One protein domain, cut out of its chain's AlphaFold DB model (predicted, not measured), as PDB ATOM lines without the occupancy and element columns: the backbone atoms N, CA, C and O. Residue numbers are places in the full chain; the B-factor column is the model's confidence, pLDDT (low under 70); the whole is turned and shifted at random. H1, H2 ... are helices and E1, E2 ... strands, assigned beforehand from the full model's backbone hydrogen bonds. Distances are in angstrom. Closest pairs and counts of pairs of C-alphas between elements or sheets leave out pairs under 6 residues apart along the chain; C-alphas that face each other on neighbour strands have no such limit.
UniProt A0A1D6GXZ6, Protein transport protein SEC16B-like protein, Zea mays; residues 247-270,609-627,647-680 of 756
ATOM      1  N   MET A 247     171.545 157.980  89.744       91.12
ATOM      2  CA  MET A 247     172.668 157.080  89.469       91.12
ATOM      3  C   MET A 247     172.881 156.093  90.622       91.12
ATOM      4  O   MET A 247     173.531 156.411  91.616       91.12
ATOM      5  N   LEU A 248     172.374 154.868  90.469       87.69
ATOM      6  CA  LEU A 248     172.642 153.770  91.398       87.69
ATOM      7  C   LEU A 248     173.915 153.019  90.997       87.69
ATOM      8  O   LEU A 248     174.044 152.523  89.874       87.69
ATOM      9  N   PHE A 249     174.844 152.911  91.944       90.62
ATOM     10  CA  PHE A 249     176.095 152.171  91.802       90.62
ATOM     11  C   PHE A 249     175.989 150.795  92.460       90.62
ATOM     12  O   PHE A 249     175.409 150.653  93.534       90.62
ATOM     13  N   TYR A 250     176.586 149.792  91.819       82.25
ATOM     14  CA  TYR A 250     176.562 148.395  92.246       82.25
ATOM     15  C   TYR A 250     177.996 147.867  92.334       82.25
ATOM     16  O   TYR A 250     178.780 148.061  91.403       82.25
ATOM     17  N   ALA A 251     178.349 147.212  93.443       76.88
ATOM     18  CA  ALA A 251     179.716 146.743  93.698       76.88
ATOM     19  C   ALA A 251     180.174 145.677  92.684       76.88
ATOM     20  O   ALA A 251     181.361 145.553  92.391       76.88
ATOM     21  N   GLU A 252     179.219 144.952  92.105       76.56
ATOM     22  CA  GLU A 252     179.413 143.917  91.092       76.56
ATOM     23  C   GLU A 252     179.717 144.496  89.695       76.56
ATOM     24  O   GLU A 252     180.144 143.760  88.807       76.56
ATOM     25  N   TYR A 253     179.501 145.804  89.487       77.44
ATOM     26  CA  TYR A 253     179.600 146.475  88.184       77.44
ATOM     27  C   TYR A 253     180.431 147.777  88.254       77.44
ATOM     28  O   TYR A 253     179.924 148.861  87.942       77.44
ATOM     29  N   PRO A 254     181.720 147.711  88.644       78.50
ATOM     30  CA  PRO A 254     182.584 148.887  88.725       78.50
ATOM     31  C   PRO A 254     182.702 149.599  87.368       78.50
ATOM     32  O   PRO A 254     182.873 148.969  86.325       78.50
ATOM     33  N   GLY A 255     182.616 150.933  87.382       80.56
ATOM     34  CA  GLY A 255     182.634 151.757  86.165       80.56
ATOM     35  C   GLY A 255     181.295 151.841  85.417       80.56
ATOM     36  O   GLY A 255     181.232 152.487  84.371       80.56
ATOM     37  N   TRP A 256     180.222 151.253  85.952       86.81
ATOM     38  CA  TRP A 256     178.857 151.373  85.437       86.81
ATOM     39  C   TRP A 256     177.910 151.924  86.503       86.81
ATOM     40  O   TRP A 256     178.180 151.849  87.702       86.81
ATOM     41  N   TYR A 257     176.782 152.465  86.053       88.25
ATOM     42  CA  TYR A 257     175.663 152.848  86.906       88.25
ATOM     43  C   TYR A 257     174.340 152.429  86.265       88.25
ATOM     44  O   TYR A 257     174.233 152.312  85.040       88.25
ATOM     45  N   PHE A 258     173.329 152.210  87.097       88.75
ATOM     46  CA  PHE A 258     171.943 152.080  86.670       88.75
ATOM     47  C   PHE A 258     171.248 153.425  86.881       88.75
ATOM     48  O   PHE A 258     171.221 153.932  88.000       88.75
ATOM     49  N   ASP A 259     170.711 154.015  85.818       89.50
ATOM     50  CA  ASP A 259     169.915 155.238  85.915       89.50
ATOM     51  C   ASP A 259     168.449 154.894  86.190       89.50
ATOM     52  O   ASP A 259     167.786 154.271  85.360       89.50
ATOM     53  N   THR A 260     167.921 155.329  87.333       87.38
ATOM     54  CA  THR A 260     166.522 155.079  87.714       87.38
ATOM     55  C   THR A 260     165.518 155.837  86.844       87.38
ATOM     56  O   THR A 260     164.386 155.371  86.708       87.38
ATOM     57  N   ASN A 261     165.921 156.941  86.198       86.56
ATOM     58  CA  ASN A 261     165.051 157.705  85.296       86.56
ATOM     59  C   ASN A 261     164.783 156.955  83.981       86.56
ATOM     60  O   ASN A 261     163.642 156.885  83.528       86.56
ATOM     61  N   THR A 262     165.824 156.395  83.354       85.06
ATOM     62  CA  THR A 262     165.715 155.631  82.094       85.06
ATOM     63  C   THR A 262     165.569 154.118  82.287       85.06
ATOM     64  O   THR A 262     165.302 153.410  81.316       85.06
ATOM     65  N   GLN A 263     165.731 153.624  83.521       85.81
ATOM     66  CA  GLN A 263     165.801 152.203  83.895       85.81
ATOM     67  C   GLN A 263     166.847 151.415  83.085       85.81
ATOM     68  O   GLN A 263     166.629 150.268  82.690       85.81
ATOM     69  N   GLN A 264     167.995 152.042  82.811       83.94
ATOM     70  CA  GLN A 264     169.039 151.505  81.936       83.94
ATOM     71  C   GLN A 264     170.433 151.596  82.559       83.94
ATOM     72  O   GLN A 264     170.734 152.484  83.354       83.94
ATOM     73  N   TRP A 265     171.298 150.667  82.150       85.62
ATOM     74  CA  TRP A 265     172.715 150.668  82.509       85.62
ATOM     75  C   TRP A 265     173.524 151.556  81.565       85.62
ATOM     76  O   TRP A 265     173.481 151.375  80.344       85.62
ATOM     77  N   HIS A 266     174.324 152.448  82.137       82.75
ATOM     78  CA  HIS A 266     175.179 153.395  81.424       82.75
ATOM     79  C   HIS A 266     176.611 153.324  81.966       82.75
ATOM     80  O   HIS A 266     176.828 152.978  83.131       82.75
ATOM     81  N   SER A 267     177.603 153.612  81.122       85.75
ATOM     82  CA  SER A 267     179.004 153.620  81.549       85.75
ATOM     83  C   SER A 267     179.341 154.942  82.237       85.75
ATOM     84  O   SER A 267     179.015 156.027  81.751       85.75
ATOM     85  N   LEU A 268     180.032 154.858  83.372       84.31
ATOM     86  CA  LEU A 268     180.422 156.025  84.162       84.31
ATOM     87  C   LEU A 268     181.367 156.952  83.384       84.31
ATOM     88  O   LEU A 268     181.303 158.170  83.528       84.31
ATOM     89  N   GLU A 269     182.195 156.377  82.510       82.81
ATOM     90  CA  GLU A 269     183.067 157.128  81.607       82.81
ATOM     91  C   GLU A 269     182.267 158.036  80.659       82.81
ATOM     92  O   GLU A 269     182.630 159.194  80.481       82.81
ATOM     93  N   SER A 270     181.139 157.566  80.108       78.56
ATOM     94  CA  SER A 270     180.294 158.381  79.225       78.56
ATOM     95  C   SER A 270     179.709 159.589  79.964       78.56
ATOM     96  O   SER A 270     179.740 160.704  79.439       78.56
ATOM     97  N   PRO A 609     175.529 145.183  81.725       70.31
ATOM     98  CA  PRO A 609     176.796 145.079  81.002       70.31
ATOM     99  C   PRO A 609     177.439 143.681  81.160       70.31
ATOM    100  O   PRO A 609     177.036 142.922  82.053       70.31
ATOM    101  N   PRO A 610     178.451 143.345  80.333       66.06
ATOM    102  CA  PRO A 610     179.228 142.117  80.476       66.06
ATOM    103  C   PRO A 610     179.793 141.955  81.886       66.06
ATOM    104  O   PRO A 610     180.404 142.877  82.429       66.06
ATOM    105  N   HIS A 611     179.656 140.759  82.452       64.25
ATOM    106  CA  HIS A 611     180.293 140.380  83.709       64.25
ATOM    107  C   HIS A 611     181.022 139.047  83.528       64.25
ATOM    108  O   HIS A 611     180.488 138.097  82.957       64.25
ATOM    109  N   ALA A 612     182.268 138.977  83.996       68.62
ATOM    110  CA  ALA A 612     183.015 137.728  84.025       68.62
ATOM    111  C   ALA A 612     182.670 136.972  85.311       68.62
ATOM    112  O   ALA A 612     182.833 137.516  86.403       68.62
ATOM    113  N   LEU A 613     182.234 135.716  85.199       75.62
ATOM    114  CA  LEU A 613     182.117 134.848  86.371       75.62
ATOM    115  C   LEU A 613     183.500 134.283  86.685       75.62
ATOM    116  O   LEU A 613     184.119 133.661  85.822       75.62
ATOM    117  N   VAL A 614     183.971 134.495  87.912       81.62
ATOM    118  CA  VAL A 614     185.259 133.997  88.406       81.62
ATOM    119  C   VAL A 614     185.015 133.194  89.677       81.62
ATOM    120  O   VAL A 614     184.446 133.711  90.634       81.62
ATOM    121  N   ALA A 615     185.451 131.936  89.693       84.44
ATOM    122  CA  ALA A 615     185.324 131.040  90.837       84.44
ATOM    123  C   ALA A 615     186.626 130.264  91.080       84.44
ATOM    124  O   ALA A 615     187.336 129.900  90.141       84.44
ATOM    125  N   PHE A 616     186.929 129.974  92.345       88.50
ATOM    126  CA  PHE A 616     188.039 129.096  92.708       88.50
ATOM    127  C   PHE A 616     187.588 127.634  92.663       88.50
ATOM    128  O   PHE A 616     186.576 127.267  93.255       88.50
ATOM    129  N   GLY A 617     188.348 126.801  91.956       82.31
ATOM    130  CA  GLY A 617     188.163 125.355  91.896       82.31
ATOM    131  C   GLY A 617     189.186 124.617  92.759       82.31
ATOM    132  O   GLY A 617     190.325 125.068  92.929       82.31
ATOM    133  N   PHE A 618     188.791 123.449  93.270       82.25
ATOM    134  CA  PHE A 618     189.671 122.545  94.012       82.25
ATOM    135  C   PHE A 618     190.964 122.228  93.236       82.25
ATOM    136  O   PHE A 618     190.987 122.208  92.005       82.25
ATOM    137  N   GLY A 619     192.060 121.987  93.963       82.44
ATOM    138  CA  GLY A 619     193.373 121.737  93.356       82.44
ATOM    139  C   GLY A 619     194.039 122.982  92.754       82.44
ATOM    140  O   GLY A 619     194.823 122.858  91.815       82.44
ATOM    141  N   GLY A 620     193.722 124.180  93.263       80.12
ATOM    142  CA  GLY A 620     194.349 125.431  92.825       80.12
ATOM    143  C   GLY A 620     193.944 125.845  91.410       80.12
ATOM    144  O   GLY A 620     194.786 126.298  90.634       80.12
ATOM    145  N   LYS A 621     192.672 125.664  91.043       83.69
ATOM    146  CA  LYS A 621     192.141 126.084  89.741       83.69
ATOM    147  C   LYS A 621     191.381 127.401  89.845       83.69
ATOM    148  O   LYS A 621     190.792 127.713  90.875       83.69
ATOM    149  N   LEU A 622     191.377 128.156  88.754       85.12
ATOM    150  CA  LEU A 622     190.569 129.357  88.580       85.12
ATOM    151  C   LEU A 622     189.641 129.137  87.384       85.12
ATOM    152  O   LEU A 622     190.102 128.972  86.255       85.12
ATOM    153  N   ILE A 623     188.340 129.094  87.640       86.31
ATOM    154  CA  ILE A 623     187.303 128.952  86.621       86.31
ATOM    155  C   ILE A 623     186.869 130.362  86.231       86.31
ATOM    156  O   ILE A 623     186.394 131.116  87.077       86.31
ATOM    157  N   VAL A 624     187.046 130.724  84.961       82.56
ATOM    158  CA  VAL A 624     186.685 132.038  84.419       82.56
ATOM    159  C   VAL A 624     185.766 131.847  83.220       82.56
ATOM    160  O   VAL A 624     186.219 131.426  82.151       82.56
ATOM    161  N   MET A 625     184.484 132.184  83.373       80.12
ATOM    162  CA  MET A 625     183.588 132.374  82.234       80.12
ATOM    163  C   MET A 625     183.730 133.812  81.750       80.12
ATOM    164  O   MET A 625     183.285 134.747  82.419       80.12
ATOM    165  N   LYS A 626     184.347 133.988  80.580       64.44
ATOM    166  CA  LYS A 626     184.397 135.284  79.905       64.44
ATOM    167  C   LYS A 626     183.357 135.302  78.790       64.44
ATOM    168  O   LYS A 626     183.378 134.446  77.906       64.44
ATOM    169  N   GLU A 627     182.489 136.309  78.799       54.31
ATOM    170  CA  GLU A 627     181.661 136.624  77.639       54.31
ATOM    171  C   GLU A 627     182.573 136.972  76.454       54.31
ATOM    172  O   GLU A 627     183.398 137.892  76.513       54.31
ATOM    173  N   VAL A 647     183.769 129.096  79.068       78.06
ATOM    174  CA  VAL A 647     184.324 128.759  80.383       78.06
ATOM    175  C   VAL A 647     185.756 128.269  80.189       78.06
ATOM    176  O   VAL A 647     185.997 127.254  79.540       78.06
ATOM    177  N   SER A 648     186.710 128.992  80.764       79.75
ATOM    178  CA  SER A 648     188.117 128.598  80.835       79.75
ATOM    179  C   SER A 648     188.454 128.108  82.243       79.75
ATOM    180  O   SER A 648     188.003 128.689  83.229       79.75
ATOM    181  N   VAL A 649     189.235 127.031  82.346       83.19
ATOM    182  CA  VAL A 649     189.737 126.505  83.624       83.19
ATOM    183  C   VAL A 649     191.250 126.641  83.617       83.19
ATOM    184  O   VAL A 649     191.950 125.917  82.913       83.19
ATOM    185  N   LEU A 650     191.743 127.604  84.385       81.88
ATOM    186  CA  LEU A 650     193.148 127.983  84.456       81.88
ATOM    187  C   LEU A 650     193.788 127.388  85.715       81.88
ATOM    188  O   LEU A 650     193.117 127.146  86.720       81.88
ATOM    189  N   ASN A 651     195.099 127.161  85.693       80.12
ATOM    190  CA  ASN A 651     195.856 126.895  86.912       80.12
ATOM    191  C   ASN A 651     196.142 128.227  87.619       80.12
ATOM    192  O   ASN A 651     196.687 129.143  87.003       80.12
ATOM    193  N   LEU A 652     195.807 128.341  88.906       76.69
ATOM    194  CA  LEU A 652     196.046 129.566  89.670       76.69
ATOM    195  C   LEU A 652     197.541 129.911  89.718       76.69
ATOM    196  O   LEU A 652     197.892 131.084  89.670       76.69
ATOM    197  N   LEU A 653     198.419 128.900  89.736       68.06
ATOM    198  CA  LEU A 653     199.869 129.098  89.680       68.06
ATOM    199  C   LEU A 653     200.292 129.780  88.373       68.06
ATOM    200  O   LEU A 653     200.975 130.798  88.408       68.06
ATOM    201  N   GLU A 654     199.853 129.256  87.227       66.25
ATOM    202  CA  GLU A 654     200.178 129.815  85.907       66.25
ATOM    203  C   GLU A 654     199.661 131.257  85.787       66.25
ATOM    204  O   GLU A 654     200.422 132.142  85.416       66.25
ATOM    205  N   VAL A 655     198.425 131.537  86.223       64.50
ATOM    206  CA  VAL A 655     197.853 132.901  86.222       64.50
ATOM    207  C   VAL A 655     198.632 133.875  87.121       64.50
ATOM    208  O   VAL A 655     198.742 135.055  86.790       64.50
ATOM    209  N   VAL A 656     199.182 133.400  88.244       63.69
ATOM    210  CA  VAL A 656     199.988 134.208  89.178       63.69
ATOM    211  C   VAL A 656     201.419 134.440  88.670       63.69
ATOM    212  O   VAL A 656     202.005 135.473  88.988       63.69
ATOM    213  N   PHE A 657     201.984 133.522  87.877       57.75
ATOM    214  CA  PHE A 657     203.352 133.633  87.351       57.75
ATOM    215  C   PHE A 657     203.450 134.306  85.968       57.75
ATOM    216  O   PHE A 657     204.401 135.048  85.737       57.75
ATOM    217  N   ASP A 658     202.489 134.096  85.065       51.62
ATOM    218  CA  ASP A 658     202.574 134.481  83.638       51.62
ATOM    219  C   ASP A 658     202.382 135.990  83.363       51.62
ATOM    220  O   ASP A 658     202.619 136.472  82.259       51.62
ATOM    221  N   LYS A 659     201.960 136.772  84.366       50.16
ATOM    222  CA  LYS A 659     201.630 138.206  84.216       50.16
ATOM    223  C   LYS A 659     202.517 139.172  84.999       50.16
ATOM    224  O   LYS A 659     202.117 140.312  85.230       50.16
ATOM    225  N   VAL A 660     203.700 138.733  85.423       46.97
ATOM    226  CA  VAL A 660     204.546 139.501  86.343       46.97
ATOM    227  C   VAL A 660     205.941 139.741  85.776       46.97
ATOM    228  O   VAL A 660     206.864 138.961  86.002       46.97
ATOM    229  N   ASP A 661     206.125 140.905  85.149       44.28
ATOM    230  CA  ASP A 661     207.439 141.549  85.164       44.28
ATOM    231  C   ASP A 661     207.820 141.818  86.632       44.28
ATOM    232  O   ASP A 661     207.039 142.456  87.351       44.28
ATOM    233  N   PRO A 662     208.997 141.386  87.120       49.34
ATOM    234  CA  PRO A 662     209.359 141.498  88.537       49.34
ATOM    235  C   PRO A 662     209.510 142.951  89.025       49.34
ATOM    236  O   PRO A 662     209.528 143.190  90.229       49.34
ATOM    237  N   SER A 663     209.573 143.923  88.111       47.84
ATOM    238  CA  SER A 663     209.538 145.367  88.378       47.84
ATOM    239  C   SER A 663     208.135 145.923  88.672       47.84
ATOM    240  O   SER A 663     208.019 147.027  89.198       47.84
ATOM    241  N   SER A 664     207.069 145.186  88.336       49.16
ATOM    242  CA  SER A 664     205.670 145.635  88.458       49.16
ATOM    243  C   SER A 664     205.008 145.290  89.799       49.16
ATOM    244  O   SER A 664     203.951 145.834  90.129       49.16
ATOM    245  N   VAL A 665     205.618 144.407  90.598       50.31
ATOM    246  CA  VAL A 665     205.069 143.983  91.893       50.31
ATOM    247  C   VAL A 665     205.278 145.073  92.939       50.31
ATOM    248  O   VAL A 665     206.329 145.167  93.573       50.31
ATOM    249  N   THR A 666     204.238 145.861  93.194       45.50
ATOM    250  CA  THR A 666     204.174 146.688  94.399       45.50
ATOM    251  C   THR A 666     204.215 145.793  95.644       45.50
ATOM    252  O   THR A 666     203.380 144.900  95.827       45.50
ATOM    253  N   ASN A 667     205.209 146.021  96.510       46.41
ATOM    254  CA  ASN A 667     205.335 145.332  97.796       46.41
ATOM    255  C   ASN A 667     204.047 145.531  98.614       46.41
ATOM    256  O   ASN A 667     203.760 146.646  99.042       46.41
ATOM    257  N   GLY A 668     203.282 144.453  98.817       48.97
ATOM    258  CA  GLY A 668     201.980 144.477  99.498       48.97
ATOM    259  C   GLY A 668     200.796 143.990  98.653       48.97
ATOM    260  O   GLY A 668     199.748 143.693  99.216       48.97
ATOM    261  N   SER A 669     200.939 143.834  97.330       55.97
ATOM    262  CA  SER A 669     199.896 143.200  96.505       55.97
ATOM    263  C   SER A 669     199.658 141.742  96.921       55.97
ATOM    264  O   SER A 669     200.619 141.004  97.152       55.97
ATOM    265  N   ALA A 670     198.402 141.276  96.936       55.22
ATOM    266  CA  ALA A 670     198.059 139.873  97.213       55.22
ATOM    267  C   ALA A 670     198.764 138.885  96.259       55.22
ATOM    268  O   ALA A 670     199.093 137.763  96.639       55.22
ATOM    269  N   LEU A 671     199.092 139.334  95.042       57.53
ATOM    270  CA  LEU A 671     199.887 138.582  94.071       57.53
ATOM    271  C   LEU A 671     201.286 138.229  94.615       57.53
ATOM    272  O   LEU A 671     201.787 137.132  94.377       57.53
ATOM    273  N   SER A 672     201.888 139.122  95.412       57.66
ATOM    274  CA  SER A 672     203.192 138.901  96.052       57.66
ATOM    275  C   SER A 672     203.152 137.836  97.155       57.66
ATOM    276  O   SER A 672     204.138 137.126  97.344       57.66
ATOM    277  N   TYR A 673     202.007 137.670  97.830       59.50
ATOM    278  CA  TYR A 673     201.792 136.635  98.845       59.50
ATOM    279  C   TYR A 673     201.736 135.238  98.211       59.50
ATOM    280  O   TYR A 673     202.512 134.362  98.594       59.50
ATOM    281  N   PHE A 674     200.913 135.048  97.174       60.84
ATOM    282  CA  PHE A 674     200.866 133.777  96.440       60.84
ATOM    283  C   PHE A 674     202.207 133.457  95.759       60.84
ATOM    284  O   PHE A 674     202.718 132.348  95.902       60.84
ATOM    285  N   HIS A 675     202.847 134.440  95.117       63.16
ATOM    286  CA  HIS A 675     204.186 134.275  94.538       63.16
ATOM    287  C   HIS A 675     205.257 133.889  95.584       63.16
ATOM    288  O   HIS A 675     206.191 133.156  95.256       63.16
ATOM    289  N   ALA A 676     205.139 134.341  96.840       60.47
ATOM    290  CA  ALA A 676     206.038 133.931  97.919       60.47
ATOM    291  C   ALA A 676     205.784 132.482  98.369       60.47
ATOM    292  O   ALA A 676     206.725 131.684  98.385       60.47
ATOM    293  N   LEU A 677     204.526 132.124  98.670       60.50
ATOM    294  CA  LEU A 677     204.142 130.765  99.078       60.50
ATOM    295  C   LEU A 677     204.578 129.722  98.042       60.50
ATOM    296  O   LEU A 677     205.251 128.746  98.368       60.50
ATOM    297  N   CYS A 678     204.273 129.964  96.767       58.56
ATOM    298  CA  CYS A 678     204.523 129.015  95.684       58.56
ATOM    299  C   CYS A 678     206.010 128.879  95.288       58.56
ATOM    300  O   CYS A 678     206.332 128.082  94.410       58.56
ATOM    301  N   ARG A 679     206.927 129.626  95.925       60.72
ATOM    302  CA  ARG A 679     208.392 129.529  95.724       60.72
ATOM    303  C   ARG A 679     209.163 129.157  96.999       60.72
ATOM    304  O   ARG A 679     210.392 129.025  96.968       60.72
ATOM    305  N   GLN A 680     208.463 128.952  98.114       63.28
ATOM    306  CA  GLN A 680     209.025 128.488  99.382       63.28
ATOM    307  C   GLN A 680     208.418 127.126  99.753       63.28
ATOM    308  O   GLN A 680     207.524 127.069 100.593       63.28
TER     309      GLN A 680
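What this domain is: This is residues 247 to 270, 609 to 627 and 647 to 680 of the 756 residues of the protein "Protein transport protein SEC16B-like protein" of Zea mays (UniProt A0A1D6GXZ6). A small sheet of three strands, E3, E4 and E5, has two short helices, H1 and H2, beyond one end of it, and a separate two-stranded hairpin, E1 and E2, lies off beyond the other end. The helices meet crosswise, and the loop between them sticks out with residues 661 to 670, of which 670 belongs to H2. The printed part has 77 residues, 38 of them, under half, in named elements, which run E1 E2 E3 E4 E5 H1 H2 along the chain; the class is mixed, helices and strands. Both sheets, E3 - E4 - E5 and E1 - E2, are antiparallel. The whole is only just loose, close to extended, with a radius of gyration of the C-alphas of 17.2 A, and only just elongated, spanning 55 by 29 by 16 A.

Where its parts are: In the larger sheet E3 is residues 613 to 617, 12.5 A long from its first C-alpha at (182.117, 134.848, 86.371). E4 is residues 621 to 626, 15.5 A, and E5 is residues 647 to 651, 13.4 A. H1, residues 652 to 657, measures 8.7 A, and H2, residues 670 to 677, measures 11.1 A and ends with C-alpha 677 at (204.142, 130.765, 99.078). E1 is residues 256 to 259, 9.8 A, beginning with C-alpha 256 at (178.857, 151.373, 85.437), and E2 is residues 264 to 267, 10.2 A.

How they stand to each other: E4 is the inner strand of the larger sheet. E3 and E4 form a hairpin, antiparallel at 164 degrees, with N 617 and O 621 2.8 A apart, within hydrogen-bond range. E4 and E5 are antiparallel at 150 degrees, with N 624 and O 648 at 2.8 A. H1 only grazes this sheet, with its residues 652 to 655. H1 and H2 touch, about perpendicular at 83 degrees; their closest C-alphas, those of Val 656 and Leu 671, are 6.6 A apart. H2 is not on the sheet. In H1 and H2 every O i to N i+4 pair is within hydrogen-bond range. E1 and E2 form a hairpin, antiparallel at 145 degrees, with N 257 and O 266 at 3.0 A. Residues 247 to 248 pair antiparallel with residues 258 to 259 of E1. E2 and E3 are apart.

The domain as a whole: The C-alphas farthest apart, those of Asn 261 and Gln 680, are 54.6 A apart. Residues 271 to 608 are not printed, with 13.9 A between C-alphas 270 and 609; residues 628 to 646 are not printed either, with 8.7 A between C-alphas 627 and 647. The link from H1 to H2 is long, 12 residues. The mean pLDDT of the printed part is 71.8; it is under 70 in residues 610 to 612, 626 to 627 and 653 to 680.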